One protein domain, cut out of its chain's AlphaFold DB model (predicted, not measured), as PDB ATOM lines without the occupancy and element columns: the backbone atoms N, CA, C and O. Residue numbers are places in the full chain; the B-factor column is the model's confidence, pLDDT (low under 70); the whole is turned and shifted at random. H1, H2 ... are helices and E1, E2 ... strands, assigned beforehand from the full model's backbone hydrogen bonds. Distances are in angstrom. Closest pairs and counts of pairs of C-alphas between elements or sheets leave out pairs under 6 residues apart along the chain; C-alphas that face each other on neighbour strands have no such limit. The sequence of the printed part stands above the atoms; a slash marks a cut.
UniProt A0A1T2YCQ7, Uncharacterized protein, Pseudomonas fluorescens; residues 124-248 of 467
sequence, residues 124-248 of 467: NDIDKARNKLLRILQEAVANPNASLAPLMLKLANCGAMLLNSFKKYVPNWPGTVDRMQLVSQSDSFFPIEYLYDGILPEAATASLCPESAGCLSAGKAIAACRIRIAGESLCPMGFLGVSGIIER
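What this domain is: This is residues 124 to 248 of the 467 residues of an uncharacterized protein of Pseudomonas fluorescens (UniProt A0A1T2YCQ7). A small ribbon of two parallel strands, E1 and E2, stands at one end of a core of loops and short helices, and a long helical hairpin, H1 and H2, covers one side of that core. H2 lies between H1 and the loops and packs on them along residues 194 to 200; H3 and H4 lie toward the end away from the strands, and the turn at residues 142 to 147 sticks out. The printed part has 125 residues with five named helices and two named strands, in the order H1 H2 E1 H3 H4 H5 E2; the sheet's order is E1, E2, parallel, and the class is mostly helix. The whole is compact and rounded, with a radius of gyration of the C-alphas of 14.5 A and spans of 39 by 37 by 26 A.

How they stand to each other: Look first at E1, residues 179 to 184, and E2, residues 245 to 248, parallel neighbours at 15 degrees. Here N 180 and O 245 are within hydrogen-bond range at 2.9 A, as are N 247 and O 180 at 2.8 A. H5, residues 240 to 243, has a tight link to E2 and is near E1, with 5 pairs of C-alphas within 10 A. H3, residues 212 to 217, is close to H5 but not clearly touching; their closest C-alphas, of Leu 216 and Val 242, are 8.0 A apart. H4, residues 226 to 230, is apart from the other named helices and from both strands. E1, H3, H4, H5 and E2 form a strand-helix-strand unit, two parallel neighbour strands with helices between them along the chain. Now find H1, residues 124 to 142, and H2, residues 148 to 169: this helical hairpin runs opposite ways at a shallow tilt of 19 degrees, and the two touch closest at the C-alphas of Leu 133 and Leu 155, 6.5 A apart. Every O i to N i+4 pair is within hydrogen-bond range in H1, H3 and H4, and 17 of 18 are in H2; H5 is too short for such a pair.

Where its parts are: Find C-alpha 179 at (54.648, -10.565, 3.537), where E1 begins its 16.7 A; E2 covers 9.9 A and ends at C-alpha 248, (54.829, -13.205, 14.396). From C-alpha 124 at (42.682, 3.838, 24.786), H1 runs 26.0 A, and H2 then runs 31.8 A. H3, H4 and H5 are short, at 8.5 A, 5.9 A and 5.4 A.

The domain as a whole: The two C-alphas farthest apart, of Asn 145 and Pro 171, are 41.3 A apart. The printed part has no cut, and the link from E1 to H3, residues 185 to 211, is long. Mean pLDDT of the printed part is 86.7; look for values under 70 at residues 124 to 127, 144, 171 and 186 to 189.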
ATOM      1  N   ASN A 124      44.112   3.963  24.984       57.94
ATOM      2  CA  ASN A 124      42.682   3.838  24.786       57.94
ATOM      3  C   ASN A 124      42.250   3.424  23.373       57.94
ATOM      4  O   ASN A 124      41.240   2.736  23.270       57.94
ATOM      5  N   ASP A 125      42.912   3.829  22.285       67.06
ATOM      6  CA  ASP A 125      42.335   3.623  20.944       67.06
ATOM      7  C   ASP A 125      42.707   2.272  20.339       67.06
ATOM      8  O   ASP A 125      41.863   1.638  19.698       67.06
ATOM      9  N   ILE A 126      43.926   1.784  20.583       66.06
ATOM     10  CA  ILE A 126      44.333   0.454  20.113       66.06
ATOM     11  C   ILE A 126      43.784  -0.651  20.989       66.06
ATOM     12  O   ILE A 126      43.342  -1.653  20.433       66.06
ATOM     13  N   ASP A 127      43.696  -0.463  22.305       68.19
ATOM     14  CA  ASP A 127      43.013  -1.440  23.149       68.19
ATOM     15  C   ASP A 127      41.519  -1.496  22.810       68.19
ATOM     16  O   ASP A 127      40.962  -2.583  22.662       68.19
ATOM     17  N   LYS A 128      40.865  -0.353  22.546       74.19
ATOM     18  CA  LYS A 128      39.483  -0.347  22.030       74.19
ATOM     19  C   LYS A 128      39.370  -1.035  20.673       74.19
ATOM     20  O   LYS A 128      38.439  -1.815  20.481       74.19
ATOM     21  N   ALA A 129      40.274  -0.765  19.729       72.38
ATOM     22  CA  ALA A 129      40.255  -1.399  18.412       72.38
ATOM     23  C   ALA A 129      40.483  -2.915  18.511       72.38
ATOM     24  O   ALA A 129      39.730  -3.683  17.909       72.38
ATOM     25  N   ARG A 130      41.456  -3.345  19.324       75.94
ATOM     26  CA  ARG A 130      41.749  -4.747  19.645       75.94
ATOM     27  C   ARG A 130      40.528  -5.426  20.243       75.94
ATOM     28  O   ARG A 130      40.048  -6.402  19.677       75.94
ATOM     29  N   ASN A 131      39.990  -4.880  21.330       80.00
ATOM     30  CA  ASN A 131      38.841  -5.445  22.032       80.00
ATOM     31  C   ASN A 131      37.614  -5.501  21.121       80.00
ATOM     32  O   ASN A 131      36.878  -6.483  21.123       80.00
ATOM     33  N   LYS A 132      37.411  -4.484  20.274       84.19
ATOM     34  CA  LYS A 132      36.336  -4.480  19.279       84.19
ATOM     35  C   LYS A 132      36.522  -5.581  18.231       84.19
ATOM     36  O   LYS A 132      35.556  -6.284  17.952       84.19
ATOM     37  N   LEU A 133      37.721  -5.743  17.669       83.88
ATOM     38  CA  LEU A 133      38.020  -6.778  16.671       83.88
ATOM     39  C   LEU A 133      37.912  -8.187  17.263       83.88
ATOM     40  O   LEU A 133      37.244  -9.032  16.672       83.88
ATOM     41  N   LEU A 134      38.476  -8.414  18.452       82.56
ATOM     42  CA  LEU A 134      38.349  -9.679  19.177       82.56
ATOM     43  C   LEU A 134      36.892  -9.993  19.499       82.56
ATOM     44  O   LEU A 134      36.463 -11.115  19.269       82.56
ATOM     45  N   ARG A 135      36.095  -9.012  19.941       86.44
ATOM     46  CA  ARG A 135      34.661  -9.209  20.200       86.44
ATOM     47  C   ARG A 135      33.893  -9.581  18.933       86.44
ATOM     48  O   ARG A 135      33.075 -10.491  18.971       86.44
ATOM     49  N   ILE A 136      34.157  -8.902  17.815       84.81
ATOM     50  CA  ILE A 136      33.528  -9.223  16.525       84.81
ATOM     51  C   ILE A 136      33.898 -10.651  16.096       84.81
ATOM     52  O   ILE A 136      33.030 -11.417  15.690       84.81
ATOM     53  N   LEU A 137      35.168 -11.032  16.214       82.25
ATOM     54  CA  LEU A 137      35.629 -12.377  15.876       82.25
ATOM     55  C   LEU A 137      35.033 -13.443  16.808       82.25
ATOM     56  O   LEU A 137      34.560 -14.479  16.350       82.25
ATOM     57  N   GLN A 138      34.986 -13.153  18.105       84.69
ATOM     58  CA  GLN A 138      34.382 -13.987  19.137       84.69
ATOM     59  C   GLN A 138      32.895 -14.233  18.855       84.69
ATOM     60  O   GLN A 138      32.439 -15.370  18.966       84.69
ATOM     61  N   GLU A 139      32.152 -13.196  18.445       82.81
ATOM     62  CA  GLU A 139      30.752 -13.318  18.015       82.81
ATOM     63  C   GLU A 139      30.601 -14.339  16.885       82.81
ATOM     64  O   GLU A 139      29.628 -15.080  16.877       82.81
ATOM     65  N   ALA A 140      31.548 -14.419  15.954       74.06
ATOM     66  CA  ALA A 140      31.448 -15.355  14.841       74.06
ATOM     67  C   ALA A 140      31.898 -16.771  15.139       74.06
ATOM     68  O   ALA A 140      31.320 -17.718  14.615       74.06
ATOM     69  N   VAL A 141      32.952 -16.925  15.932       76.38
ATOM     70  CA  VAL A 141      33.500 -18.252  16.207       76.38
ATOM     71  C   VAL A 141      32.660 -18.980  17.258       76.38
ATOM     72  O   VAL A 141      32.522 -20.200  17.187       76.38
ATOM     73  N   ALA A 142      32.065 -18.255  18.212       79.00
ATOM     74  CA  ALA A 142      31.242 -18.855  19.261       79.00
ATOM     75  C   ALA A 142      29.741 -18.892  18.959       79.00
ATOM     76  O   ALA A 142      29.028 -19.639  19.628       79.00
ATOM     77  N   ASN A 143      29.241 -18.135  17.977       77.00
ATOM     78  CA  ASN A 143      27.841 -18.233  17.571       77.00
ATOM     79  C   ASN A 143      27.693 -19.184  16.369       77.00
ATOM     80  O   ASN A 143      27.986 -18.774  15.246       77.00
ATOM     81  N   PRO A 144      27.182 -20.416  16.560       67.50
ATOM     82  CA  PRO A 144      26.977 -21.370  15.465       67.50
ATOM     83  C   PRO A 144      26.070 -20.847  14.346       67.50
ATOM     84  O   PRO A 144      26.191 -21.289  13.212       67.50
ATOM     85  N   ASN A 145      25.180 -19.901  14.652       71.44
ATOM     86  CA  ASN A 145      24.186 -19.386  13.712       71.44
ATOM     87  C   ASN A 145      24.614 -18.068  13.047       71.44
ATOM     88  O   ASN A 145      23.841 -17.480  12.287       71.44
ATOM     89  N   ALA A 146      25.805 -17.546  13.359       74.69
ATOM     90  CA  ALA A 146      26.273 -16.305  12.759       74.69
ATOM     91  C   ALA A 146      26.634 -16.526  11.286       74.69
ATOM     92  O   ALA A 146      27.513 -17.315  10.953       74.69
ATOM     93  N   SER A 147      25.986 -15.777  10.392       80.81
ATOM     94  CA  SER A 147      26.384 -15.753   8.985       80.81
ATOM     95  C   SER A 147      27.785 -15.149   8.841       80.81
ATOM     96  O   SER A 147      28.095 -14.111   9.437       80.81
ATOM     97  N   LEU A 148      28.622 -15.772   8.009       83.19
ATOM     98  CA  LEU A 148      29.990 -15.321   7.760       83.19
ATOM     99  C   LEU A 148      30.035 -13.937   7.082       83.19
ATOM    100  O   LEU A 148      30.909 -13.131   7.395       83.19
ATOM    101  N   ALA A 149      29.089 -13.615   6.192       88.12
ATOM    102  CA  ALA A 149      29.150 -12.377   5.406       88.12
ATOM    103  C   ALA A 149      29.039 -11.095   6.264       88.12
ATOM    104  O   ALA A 149      29.943 -10.257   6.190       88.12
ATOM    105  N   PRO A 150      28.019 -10.935   7.141       88.38
ATOM    106  CA  PRO A 150      27.921  -9.759   8.008       88.38
ATOM    107  C   PRO A 150      29.093  -9.635   8.985       88.38
ATOM    108  O   PRO A 150      29.521  -8.526   9.305       88.38
ATOM    109  N   LEU A 151      29.634 -10.763   9.455       87.19
ATOM    110  CA  LEU A 151      30.847 -10.769  10.267       87.19
ATOM    111  C   LEU A 151      32.021 -10.175   9.492       87.19
ATOM    112  O   LEU A 151      32.680  -9.257   9.982       87.19
ATOM    113  N   MET A 152      32.319 -10.737   8.321       90.56
ATOM    114  CA  MET A 152      33.487 -10.336   7.548       90.56
ATOM    115  C   MET A 152      33.387  -8.866   7.155       90.56
ATOM    116  O   MET A 152      34.394  -8.175   7.197       90.56
ATOM    117  N   LEU A 153      32.184  -8.350   6.884       92.94
ATOM    118  CA  LEU A 153      31.972  -6.915   6.686       92.94
ATOM    119  C   LEU A 153      32.330  -6.090   7.925       92.94
ATOM    120  O   LEU A 153      33.041  -5.093   7.811       92.94
ATOM    121  N   LYS A 154      31.880  -6.499   9.119       91.69
ATOM    122  CA  LYS A 154      32.224  -5.808  10.375       91.69
ATOM    123  C   LYS A 154      33.733  -5.818  10.633       91.69
ATOM    124  O   LYS A 154      34.281  -4.782  11.022       91.69
ATOM    125  N   LEU A 155      34.389  -6.964  10.423       91.25
ATOM    126  CA  LEU A 155      35.841  -7.108  10.554       91.25
ATOM    127  C   LEU A 155      36.571  -6.246   9.529       91.25
ATOM    128  O   LEU A 155      37.438  -5.473   9.917       91.25
ATOM    129  N   ALA A 156      36.177  -6.312   8.257       94.12
ATOM    130  CA  ALA A 156      36.789  -5.554   7.174       94.12
ATOM    131  C   ALA A 156      36.641  -4.047   7.395       94.12
ATOM    132  O   ALA A 156      37.602  -3.307   7.228       94.12
ATOM    133  N   ASN A 157      35.477  -3.586   7.860       93.56
ATOM    134  CA  ASN A 157      35.264  -2.183   8.198       93.56
ATOM    135  C   ASN A 157      36.192  -1.722   9.336       93.56
ATOM    136  O   ASN A 157      36.880  -0.712   9.209       93.56
ATOM    137  N   CYS A 158      36.270  -2.479  10.436       91.00
ATOM    138  CA  CYS A 158      37.165  -2.133  11.547       91.00
ATOM    139  C   CYS A 158      38.645  -2.212  11.139       91.00
ATOM    140  O   CYS A 158      39.426  -1.327  11.488       91.00
ATOM    141  N   GLY A 159      39.014  -3.237  10.373       91.69
ATOM    142  CA  GLY A 159      40.351  -3.442   9.828       91.69
ATOM    143  C   GLY A 159      40.780  -2.337   8.872       91.69
ATOM    144  O   GLY A 159      41.903  -1.854   8.972       91.69
ATOM    145  N   ALA A 160      39.884  -1.881   7.995       92.44
ATOM    146  CA  ALA A 160      40.129  -0.766   7.084       92.44
ATOM    147  C   ALA A 160      40.266   0.558   7.841       92.44
ATOM    148  O   ALA A 160      41.159   1.344   7.539       92.44
ATOM    149  N   MET A 161      39.430   0.813   8.856       88.56
ATOM    150  CA  MET A 161      39.575   1.995   9.715       88.56
ATOM    151  C   MET A 161      40.936   2.013  10.423       88.56
ATOM    152  O   MET A 161      41.597   3.052  10.452       88.56
ATOM    153  N   LEU A 162      41.367   0.867  10.962       85.44
ATOM    154  CA  LEU A 162      42.660   0.727  11.629       85.44
ATOM    155  C   LEU A 162      43.825   0.897  10.640       85.44
ATOM    156  O   LEU A 162      44.731   1.687  10.896       85.44
ATOM    157  N   LEU A 163      43.767   0.236   9.480       87.38
ATOM    158  CA  LEU A 163      44.780   0.364   8.432       87.38
ATOM    159  C   LEU A 163      44.877   1.801   7.905       87.38
ATOM    160  O   LEU A 163      45.973   2.339   7.783       87.38
ATOM    161  N   ASN A 164      43.746   2.459   7.647       86.75
ATOM    162  CA  ASN A 164      43.713   3.856   7.214       86.75
ATOM    163  C   ASN A 164      44.269   4.801   8.282       86.75
ATOM    164  O   ASN A 164      44.854   5.824   7.937       86.75
ATOM    165  N   SER A 165      44.121   4.466   9.569       80.69
ATOM    166  CA  SER A 165      44.803   5.189  10.643       80.69
ATOM    167  C   SER A 165      46.321   5.075  10.494       80.69
ATOM    168  O   SER A 165      46.994   6.098  10.480       80.69
ATOM    169  N   PHE A 166      46.864   3.872  10.263       77.56
ATOM    170  CA  PHE A 166      48.302   3.701  10.017       77.56
ATOM    171  C   PHE A 166      48.780   4.410   8.749       77.56
ATOM    172  O   PHE A 166      49.791   5.106   8.792       77.56
ATOM    173  N   LYS A 167      48.033   4.319   7.642       83.38
ATOM    174  CA  LYS A 167      48.373   4.970   6.363       83.38
ATOM    175  C   LYS A 167      48.461   6.496   6.455       83.38
ATOM    176  O   LYS A 167      49.186   7.100   5.673       83.38
ATOM    177  N   LYS A 168      47.766   7.136   7.407       80.75
ATOM    178  CA  LYS A 168      47.916   8.584   7.659       80.75
ATOM    179  C   LYS A 168      49.306   8.949   8.169       80.75
ATOM    180  O   LYS A 168      49.750  10.071   7.958       80.75
ATOM    181  N   TYR A 169      49.953   8.020   8.860       73.31
ATOM    182  CA  TYR A 169      51.214   8.258   9.537       73.31
ATOM    183  C   TYR A 169      52.414   7.602   8.846       73.31
ATOM    184  O   TYR A 169      53.534   8.073   8.994       73.31
ATOM    185  N   VAL A 170      52.182   6.549   8.059       76.94
ATOM    186  CA  VAL A 170      53.198   5.864   7.255       76.94
ATOM    187  C   VAL A 170      53.062   6.331   5.800       76.94
ATOM    188  O   VAL A 170      52.289   5.733   5.041       76.94
ATOM    189  N   PRO A 171      53.752   7.416   5.390       67.56
ATOM    190  CA  PRO A 171      53.741   7.836   3.995       67.56
ATOM    191  C   PRO A 171      54.305   6.699   3.134       67.56
ATOM    192  O   PRO A 171      55.334   6.122   3.472       67.56
ATOM    193  N   ASN A 172      53.637   6.388   2.019       75.31
ATOM    194  CA  ASN A 172      53.995   5.299   1.098       75.31
ATOM    195  C   ASN A 172      53.805   3.874   1.649       75.31
ATOM    196  O   ASN A 172      54.592   2.986   1.325       75.31
ATOM    197  N   TRP A 173      52.743   3.632   2.429       82.94
ATOM    198  CA  TRP A 173      52.296   2.258   2.697       82.94
ATOM    199  C   TRP A 173      52.260   1.437   1.388       82.94
ATOM    200  O   TRP A 173      51.666   1.919   0.414       82.94
ATOM    201  N   PRO A 174      52.870   0.235   1.334       83.62
ATOM    202  CA  PRO A 174      52.971  -0.537   0.100       83.62
ATOM    203  C   PRO A 174      51.602  -0.803  -0.531       83.62
ATOM    204  O   PRO A 174      50.642  -1.140   0.157       83.62
ATOM    205  N   GLY A 175      51.507  -0.661  -1.856       78.38
ATOM    206  CA  GLY A 175      50.255  -0.911  -2.582       78.38
ATOM    207  C   GLY A 175      49.848  -2.388  -2.622       78.38
ATOM    208  O   GLY A 175      48.710  -2.713  -2.950       78.38
ATOM    209  N   THR A 176      50.775  -3.295  -2.328       82.00
ATOM    210  CA  THR A 176      50.523  -4.723  -2.126       82.00
ATOM    211  C   THR A 176      51.387  -5.175  -0.961       82.00
ATOM    212  O   THR A 176      52.532  -4.744  -0.844       82.00
ATOM    213  N   VAL A 177      50.802  -5.975  -0.075       89.88
ATOM    214  CA  VAL A 177      51.455  -6.490   1.128       89.88
ATOM    215  C   VAL A 177      51.266  -8.003   1.130       89.88
ATOM    216  O   VAL A 177      50.232  -8.515   1.568       89.88
ATOM    217  N   ASP A 178      52.262  -8.705   0.608       92.19
ATOM    218  CA  ASP A 178      52.291 -10.161   0.513       92.19
ATOM    219  C   ASP A 178      52.950 -10.778   1.748       92.19
ATOM    220  O   ASP A 178      52.607 -11.894   2.146       92.19
ATOM    221  N   ARG A 179      53.891 -10.069   2.384       94.00
ATOM    222  CA  ARG A 179      54.648 -10.565   3.537       94.00
ATOM    223  C   ARG A 179      54.816  -9.497   4.608       94.00
ATOM    224  O   ARG A 179      55.326  -8.408   4.358       94.00
ATOM    225  N   MET A 180      54.433  -9.840   5.834       94.50
ATOM    226  CA  MET A 180      54.521  -8.949   6.991       94.50
ATOM    227  C   MET A 180      55.250  -9.604   8.150       94.50
ATOM    228  O   MET A 180      55.052 -10.789   8.424       94.50
ATOM    229  N   GLN A 181      56.024  -8.808   8.877       93.88
ATOM    230  CA  GLN A 181      56.582  -9.202  10.160       93.88
ATOM    231  C   GLN A 181      55.946  -8.379  11.279       93.88
ATOM    232  O   GLN A 181      55.894  -7.154  11.223       93.88
ATOM    233  N   LEU A 182      55.489  -9.053  12.326       92.50
ATOM    234  CA  LEU A 182      55.016  -8.442  13.554       92.50
ATOM    235  C   LEU A 182      55.894  -8.909  14.710       92.50
ATOM    236  O   LEU A 182      56.015 -10.102  14.973       92.50
ATOM    237  N   VAL A 183      56.472  -7.954  15.427       89.69
ATOM    238  CA  VAL A 183      57.235  -8.184  16.652       89.69
ATOM    239  C   VAL A 183      56.500  -7.498  17.797       89.69
ATOM    240  O   VAL A 183      56.294  -6.285  17.749       89.69
ATOM    241  N   SER A 184      56.104  -8.245  18.829       84.38
ATOM    242  CA  SER A 184      55.423  -7.688  20.005       84.38
ATOM    243  C   SER A 184      56.150  -7.997  21.315       84.38
ATOM    244  O   SER A 184      56.720  -9.072  21.485       84.38
ATOM    245  N   GLN A 185      56.163  -7.027  22.237       75.44
ATOM    246  CA  GLN A 185      56.686  -7.213  23.607       75.44
ATOM    247  C   GLN A 185      55.649  -7.853  24.546       75.44
ATOM    248  O   GLN A 185      55.976  -8.382  25.607       75.44
ATOM    249  N   SER A 186      54.377  -7.765  24.183       66.81
ATOM    250  CA  SER A 186      53.276  -8.317  24.951       66.81
ATOM    251  C   SER A 186      52.517  -9.352  24.135       66.81
ATOM    252  O   SER A 186      52.510  -9.357  22.898       66.81
ATOM    253  N   ASP A 187      51.855 -10.217  24.886       60.47
ATOM    254  CA  ASP A 187      50.879 -11.202  24.429       60.47
ATOM    255  C   ASP A 187      49.549 -10.513  24.084       60.47
ATOM    256  O   ASP A 187      48.620 -11.131  23.563       60.47
ATOM    257  N   SER A 188      49.479  -9.197  24.318       61.91
ATOM    258  CA  SER A 188      48.439  -8.308  23.839       61.91
ATOM    259  C   SER A 188      48.355  -8.394  22.322       61.91
ATOM    260  O   SER A 188      49.183  -7.871  21.572       61.91
ATOM    261  N   PHE A 189      47.320  -9.079  21.858       69.62
ATOM    262  CA  PHE A 189      47.136  -9.361  20.450       69.62
ATOM    263  C   PHE A 189      47.047  -8.092  19.603       69.62
ATOM    264  O   PHE A 189      46.127  -7.283  19.733       69.62
ATOM    265  N   PHE A 190      47.990  -7.947  18.677       79.62
ATOM    266  CA  PHE A 190      47.868  -6.985  17.594       79.62
ATOM    267  C   PHE A 190      47.220  -7.650  16.359       79.62
ATOM    268  O   PHE A 190      47.783  -8.625  15.843       79.62
ATOM    269  N   PRO A 191      46.061  -7.148  15.885       82.31
ATOM    270  CA  PRO A 191      45.208  -7.804  14.890       82.31
ATOM    271  C   PRO A 191      45.656  -7.563  13.439       82.31
ATOM    272  O   PRO A 191      44.864  -7.120  12.604       82.31
ATOM    273  N   ILE A 192      46.927  -7.824  13.125       88.06
ATOM    274  CA  ILE A 192      47.478  -7.571  11.783       88.06
ATOM    275  C   ILE A 192      46.781  -8.406  10.698       88.06
ATOM    276  O   ILE A 192      46.567  -7.921   9.590       88.06
ATOM    277  N   GLU A 193      46.331  -9.617  11.037       89.69
ATOM    278  CA  GLU A 193      45.588 -10.520  10.152       89.69
ATOM    279  C   GLU A 193      44.287  -9.885   9.630       89.69
ATOM    280  O   GLU A 193      43.842 -10.202   8.525       89.69
ATOM    281  N   TYR A 194      43.680  -8.993  10.423       89.38
ATOM    282  CA  TYR A 194      42.362  -8.409  10.157       89.38
ATOM    283  C   TYR A 194      42.423  -7.038   9.504       89.38
ATOM    284  O   TYR A 194      41.372  -6.478   9.192       89.38
ATOM    285  N   LEU A 195      43.618  -6.484   9.289       91.19
ATOM    286  CA  LEU A 195      43.754  -5.285   8.474       91.19
ATOM    287  C   LEU A 195      43.211  -5.581   7.074       91.19
ATOM    288  O   LEU A 195      43.473  -6.642   6.503       91.19
ATOM    289  N   TYR A 196      42.414  -4.653   6.552       93.69
ATOM    290  CA  TYR A 196      41.708  -4.833   5.290       93.69
ATOM    291  C   TYR A 196      42.165  -3.777   4.289       93.69
ATOM    292  O   TYR A 196      41.909  -2.588   4.477       93.69
ATOM    293  N   ASP A 197      42.829  -4.235   3.231       91.56
ATOM    294  CA  ASP A 197      43.392  -3.427   2.144       91.56
ATOM    295  C   ASP A 197      42.598  -3.590   0.829       91.56
ATOM    296  O   ASP A 197      43.085  -3.398  -0.286       91.56
ATOM    297  N   GLY A 198      41.341  -4.018   0.945       91.75
ATOM    298  CA  GLY A 198      40.387  -4.037  -0.158       91.75
ATOM    299  C   GLY A 198      39.521  -2.780  -0.196       91.75
ATOM    300  O   GLY A 198      39.414  -2.035   0.776       91.75
ATOM    301  N   ILE A 199      38.817  -2.592  -1.311       93.50
ATOM    302  CA  ILE A 199      37.683  -1.666  -1.366       93.50
ATOM    303  C   ILE A 199      36.525  -2.316  -0.597       93.50
ATOM    304  O   ILE A 199      36.265  -3.518  -0.740       93.50
ATOM    305  N   LEU A 200      35.889  -1.543   0.282       94.88
ATOM    306  CA  LEU A 200      34.703  -1.970   1.019       94.88
ATOM    307  C   LEU A 200      33.446  -1.662   0.203       94.88
ATOM    308  O   LEU A 200      33.386  -0.597  -0.412       94.88
ATOM    309  N   PRO A 201      32.427  -2.534   0.238       95.38
ATOM    310  CA  PRO A 201      31.107  -2.156  -0.235       95.38
ATOM    311  C   PRO A 201      30.472  -1.108   0.681       95.38
ATOM    312  O   PRO A 201      30.657  -1.139   1.898       95.38
ATOM    313  N   GLU A 202      29.692  -0.194   0.100       92.31
ATOM    314  CA  GLU A 202      29.013   0.872   0.854       92.31
ATOM    315  C   GLU A 202      27.902   0.324   1.762       92.31
ATOM    316  O   GLU A 202      27.670   0.823   2.864       92.31
ATOM    317  N   ALA A 203      27.209  -0.729   1.316       90.56
ATOM    318  CA  ALA A 203      26.113  -1.329   2.058       90.56
ATOM    319  C   ALA A 203      26.622  -2.238   3.190       90.56
ATOM    320  O   ALA A 203      27.316  -3.228   2.957       90.56
ATOM    321  N   ALA A 204      26.163  -1.986   4.420       86.56
ATOM    322  CA  ALA A 204      26.458  -2.823   5.591       86.56
ATOM    323  C   ALA A 204      25.873  -4.251   5.515       86.56
ATOM    324  O   ALA A 204      26.172  -5.091   6.363       86.56
ATOM    325  N   THR A 205      25.031  -4.519   4.517       89.19
ATOM    326  CA  THR A 205      24.395  -5.813   4.237       89.19
ATOM    327  C   THR A 205      24.893  -6.444   2.937       89.19
ATOM    328  O   THR A 205      24.264  -7.376   2.437       89.19
ATOM    329  N   ALA A 206      25.988  -5.936   2.362       93.25
ATOM    330  CA  ALA A 206      26.565  -6.504   1.151       93.25
ATOM    331  C   ALA A 206      26.927  -7.990   1.332       93.25
ATOM    332  O   ALA A 206      27.314  -8.452   2.407       93.25
ATOM    333  N   SER A 207      26.807  -8.759   0.256       93.62
ATOM    334  CA  SER A 207      27.209 -10.161   0.245       93.62
ATOM    335  C   SER A 207      28.730 -10.311   0.164       93.62
ATOM    336  O   SER A 207      29.466  -9.383  -0.196       93.62
ATOM    337  N   LEU A 208      29.212 -11.519   0.459       93.69
ATOM    338  CA  LEU A 208      30.544 -11.920   0.017       93.69
ATOM    339  C   LEU A 208      30.570 -11.994  -1.511       93.69
ATOM    340  O   LEU A 208      29.568 -12.313  -2.151       93.69
ATOM    341  N   CYS A 209      31.733 -11.702  -2.085       95.06
ATOM    342  CA  CYS A 209      31.969 -11.823  -3.515       95.06
ATOM    343  C   CYS A 209      31.642 -13.256  -3.991       95.06
ATOM    344  O   CYS A 209      32.141 -14.208  -3.380       95.06
ATOM    345  N   PRO A 210      30.865 -13.436  -5.076       94.69
ATOM    346  CA  PRO A 210      30.508 -14.766  -5.582       94.69
ATOM    347  C   PRO A 210      31.730 -15.580  -6.038       94.69
ATOM    348  O   PRO A 210      31.739 -16.799  -5.922       94.69
ATOM    349  N   GLU A 211      32.805 -14.907  -6.454       95.19
ATOM    350  CA  GLU A 211      34.075 -15.530  -6.859       95.19
ATOM    351  C   GLU A 211      34.991 -15.882  -5.669       95.19
ATOM    352  O   GLU A 211      36.124 -16.337  -5.852       95.19
ATOM    353  N   SER A 212      34.550 -15.622  -4.431       94.06
ATOM    354  CA  SER A 212      35.404 -15.730  -3.241       94.06
ATOM    355  C   SER A 212      35.936 -17.142  -3.009       94.06
ATOM    356  O   SER A 212      37.133 -17.281  -2.776       94.06
ATOM    357  N   ALA A 213      35.103 -18.178  -3.135       92.44
ATOM    358  CA  ALA A 213      35.518 -19.569  -2.931       92.44
ATOM    359  C   ALA A 213      36.650 -19.985  -3.890       92.44
ATOM    360  O   ALA A 213      37.641 -20.588  -3.469       92.44
ATOM    361  N   GLY A 214      36.548 -19.591  -5.166       94.50
ATOM    362  CA  GLY A 214      37.585 -19.832  -6.171       94.50
ATOM    363  C   GLY A 214      38.878 -19.072  -5.870       94.50
ATOM    364  O   GLY A 214      39.959 -19.651  -5.928       94.50
ATOM    365  N   CYS A 215      38.780 -17.798  -5.475       96.38
ATOM    366  CA  CYS A 215      39.949 -16.984  -5.115       96.38
ATOM    367  C   CYS A 215      40.670 -17.508  -3.862       96.38
ATOM    368  O   CYS A 215      41.899 -17.551  -3.831       96.38
ATOM    369  N   LEU A 216      39.910 -17.914  -2.840       96.06
ATOM    370  CA  LEU A 216      40.440 -18.504  -1.610       96.06
ATOM    371  C   LEU A 216      41.164 -19.818  -1.922       96.06
ATOM    372  O   LEU A 216      42.314 -19.988  -1.525       96.06
ATOM    373  N   SER A 217      40.549 -20.693  -2.718       93.81
ATOM    374  CA  SER A 217      41.165 -21.958  -3.141       93.81
ATOM    375  C   SER A 217      42.429 -21.745  -3.981       93.81
ATOM    376  O   SER A 217      43.403 -22.477  -3.833       93.81
ATOM    377  N   ALA A 218      42.442 -20.727  -4.847       94.12
ATOM    378  CA  ALA A 218      43.591 -20.393  -5.688       94.12
ATOM    379  C   ALA A 218      44.700 -19.621  -4.952       94.12
ATOM    380  O   ALA A 218      45.753 -19.366  -5.538       94.12
ATOM    381  N   GLY A 219      44.456 -19.179  -3.714       93.31
ATOM    382  CA  GLY A 219      45.393 -18.363  -2.945       93.31
ATOM    383  C   GLY A 219      45.570 -16.928  -3.443       93.31
ATOM    384  O   GLY A 219      46.418 -16.207  -2.928       93.31
ATOM    385  N   LYS A 220      44.786 -16.488  -4.431       93.69
ATOM    386  CA  LYS A 220      44.927 -15.173  -5.064       93.69
ATOM    387  C   LYS A 220      43.590 -14.649  -5.569       93.69
ATOM    388  O   LYS A 220      42.751 -15.402  -6.059       93.69
ATOM    389  N   ALA A 221      43.409 -13.335  -5.486       92.56
ATOM    390  CA  ALA A 221      42.270 -12.674  -6.110       92.56
ATOM    391  C   ALA A 221      42.402 -12.675  -7.644       92.56
ATOM    392  O   ALA A 221      43.508 -12.637  -8.186       92.56
ATOM    393  N   ILE A 222      41.266 -12.644  -8.344       94.25
ATOM    394  CA  ILE A 222      41.228 -12.436  -9.798       94.25
ATOM    395  C   ILE A 222      41.870 -11.081 -10.142       94.25
ATOM    396  O   ILE A 222      41.514 -10.043  -9.568       94.25
ATOM    397  N   ALA A 223      42.805 -11.087 -11.095       91.25
ATOM    398  CA  ALA A 223      43.469  -9.875 -11.568       91.25
ATOM    399  C   ALA A 223      42.447  -8.915 -12.203       91.25
ATOM    400  O   ALA A 223      41.596  -9.343 -12.980       91.25
ATOM    401  N   ALA A 224      42.521  -7.623 -11.865       89.44
ATOM    402  CA  ALA A 224      41.576  -6.598 -12.326       89.44
ATOM    403  C   ALA A 224      40.084  -6.976 -12.131       89.44
ATOM    404  O   ALA A 224      39.231  -6.651 -12.958       89.44
ATOM    405  N   CYS A 225      39.760  -7.673 -11.034       93.50
ATOM    406  CA  CYS A 225      38.395  -8.085 -10.708       93.50
ATOM    407  C   CYS A 225      37.440  -6.883 -10.622       93.50
ATOM    408  O   CYS A 225      37.554  -6.057  -9.714       93.50
ATOM    409  N   ARG A 226      36.461  -6.821 -11.535       94.44
ATOM    410  CA  ARG A 226      35.483  -5.719 -11.613       94.44
ATOM    411  C   ARG A 226      34.668  -5.565 -10.328       94.44
ATOM    412  O   ARG A 226      34.525  -4.443  -9.865       94.44
ATOM    413  N   ILE A 227      34.251  -6.674  -9.709       92.81
ATOM    414  CA  ILE A 227      33.487  -6.681  -8.446       92.81
ATOM    415  C   ILE A 227      34.283  -5.991  -7.329       92.81
ATOM    416  O   ILE A 227      33.752  -5.159  -6.597       92.81
ATOM    417  N   ARG A 228      35.585  -6.311  -7.218       91.50
ATOM    418  CA  ARG A 228      36.480  -5.721  -6.210       91.50
ATOM    419  C   ARG A 228      36.741  -4.242  -6.489       91.50
ATOM    420  O   ARG A 228      36.747  -3.464  -5.547       91.50
ATOM    421  N   ILE A 229      36.961  -3.865  -7.751       92.56
ATOM    422  CA  ILE A 229      37.210  -2.469  -8.153       92.56
ATOM    423  C   ILE A 229      35.971  -1.599  -7.909       92.56
ATOM    424  O   ILE A 229      36.101  -0.478  -7.430       92.56
ATOM    425  N   ALA A 230      34.782  -2.116  -8.218       93.06
ATOM    426  CA  ALA A 230      33.521  -1.405  -8.047       93.06
ATOM    427  C   ALA A 230      33.024  -1.376  -6.591       93.06
ATOM    428  O   ALA A 230      32.127  -0.601  -6.278       93.06
ATOM    429  N   GLY A 231      33.576  -2.210  -5.699       92.56
ATOM    430  CA  GLY A 231      33.095  -2.317  -4.320       92.56
ATOM    431  C   GLY A 231      31.675  -2.890  -4.223       92.56
ATOM    432  O   GLY A 231      30.937  -2.553  -3.311       92.56
ATOM    433  N   GLU A 232      31.258  -3.751  -5.154       92.19
ATOM    434  CA  GLU A 232      29.889  -4.302  -5.175       92.19
ATOM    435  C   GLU A 232      29.659  -5.369  -4.093       92.19
ATOM    436  O   GLU A 232      28.538  -5.612  -3.648       92.19
ATOM    437  N   SER A 233      30.720  -6.058  -3.681       95.50
ATOM    438  CA  SER A 233      30.677  -7.133  -2.689       95.50
ATOM    439  C   SER A 233      31.995  -7.209  -1.934       95.50
ATOM    440  O   SER A 233      33.046  -6.814  -2.443       95.50
ATOM    441  N   LEU A 234      31.959  -7.762  -0.722       95.81
ATOM    442  CA  LEU A 234      33.171  -7.915   0.074       95.81
ATOM    443  C   LEU A 234      34.058  -9.023  -0.503       95.81
ATOM    444  O   LEU A 234      33.622 -10.164  -0.654       95.81
ATOM    445  N   CYS A 235      35.325  -8.712  -0.773       95.69
ATOM    446  CA  CYS A 235      36.315  -9.696  -1.199       95.69
ATOM    447  C   CYS A 235      37.149 -10.169   0.007       95.69
ATOM    448  O   CYS A 235      37.938  -9.381   0.527       95.69
ATOM    449  N   PRO A 236      37.060 -11.448   0.429       94.69
ATOM    450  CA  PRO A 236      37.889 -11.991   1.514       94.69
ATOM    451  C   PRO A 236      39.397 -11.814   1.322       94.69
ATOM    452  O   PRO A 236      40.125 -11.629   2.291       94.69
ATOM    453  N   MET A 237      39.867 -11.799   0.072       94.56
ATOM    454  CA  MET A 237      41.279 -11.580  -0.265       94.56
ATOM    455  C   MET A 237      41.767 -10.149   0.027       94.56
ATOM    456  O   MET A 237      42.919  -9.843  -0.248       94.56
ATOM    457  N   GLY A 238      40.909  -9.251   0.523       94.12
ATOM    458  CA  GLY A 238      41.327  -7.943   1.027       94.12
ATOM    459  C   GLY A 238      41.912  -7.985   2.442       94.12
ATOM    460  O   GLY A 238      42.557  -7.022   2.843       94.12
ATOM    461  N   PHE A 239      41.702  -9.065   3.204       94.44
ATOM    462  CA  PHE A 239      42.321  -9.234   4.520       94.44
ATOM    463  C   PHE A 239      43.790  -9.633   4.386       94.44
ATOM    464  O   PHE A 239      44.098 -10.642   3.746       94.44
ATOM    465  N   LEU A 240      44.681  -8.910   5.066       93.19
ATOM    466  CA  LEU A 240      46.122  -9.169   5.008       93.19
ATOM    467  C   LEU A 240      46.491 -10.582   5.489       93.19
ATOM    468  O   LEU A 240      47.386 -11.208   4.927       93.19
ATOM    469  N   GLY A 241      45.768 -11.133   6.471       91.75
ATOM    470  CA  GLY A 241      45.979 -12.506   6.948       91.75
ATOM    471  C   GLY A 241      45.458 -13.612   6.027       91.75
ATOM    472  O   GLY A 241      45.732 -14.784   6.293       91.75
ATOM    473  N   VAL A 242      44.714 -13.253   4.973       94.25
ATOM    474  CA  VAL A 242      44.165 -14.173   3.962       94.25
ATOM    475  C   VAL A 242      44.994 -14.124   2.678       94.25
ATOM    476  O   VAL A 242      45.286 -15.172   2.094       94.25
ATOM    477  N   SER A 243      45.375 -12.924   2.228       93.12
ATOM    478  CA  SER A 243      46.185 -12.738   1.021       93.12
ATOM    479  C   SER A 243      47.679 -12.933   1.260       93.12
ATOM    480  O   SER A 243      48.352 -13.465   0.383       93.12
ATOM    481  N   GLY A 244      48.184 -12.529   2.426       93.50
ATOM    482  CA  GLY A 244      49.611 -12.517   2.727       93.50
ATOM    483  C   GLY A 244      50.070 -13.607   3.694       93.50
ATOM    484  O   GLY A 244      49.303 -14.447   4.178       93.50
ATOM    485  N   ILE A 245      51.367 -13.571   3.984       95.06
ATOM    486  CA  ILE A 245      52.060 -14.371   4.993       95.06
ATOM    487  C   ILE A 245      52.455 -13.440   6.137       95.06
ATOM    488  O   ILE A 245      53.030 -12.375   5.921       95.06
ATOM    489  N   ILE A 246      52.152 -13.853   7.367       93.69
ATOM    490  CA  ILE A 246      52.454 -13.083   8.575       93.69
ATOM    491  C   ILE A 246      53.429 -13.885   9.428       93.69
ATOM    492  O   ILE A 246      53.117 -14.990   9.869       93.69
ATOM    493  N   GLU A 247      54.601 -13.307   9.666       93.69
ATOM    494  CA  GLU A 247      55.561 -13.768  10.661       93.69
ATOM    495  C   GLU A 247      55.301 -13.040  11.981       93.69
ATOM    496  O   GLU A 247      55.272 -11.809  12.010       93.69
ATOM    497  N   ARG A 248      55.130 -13.781  13.080       91.44
ATOM    498  CA  ARG A 248      54.829 -13.205  14.396       91.44
ATOM    499  C   ARG A 248      55.859 -13.650  15.419       91.44
ATOM    500  O   ARG A 248      55.943 -14.830  15.741       91.44
TER     501      ARG A 248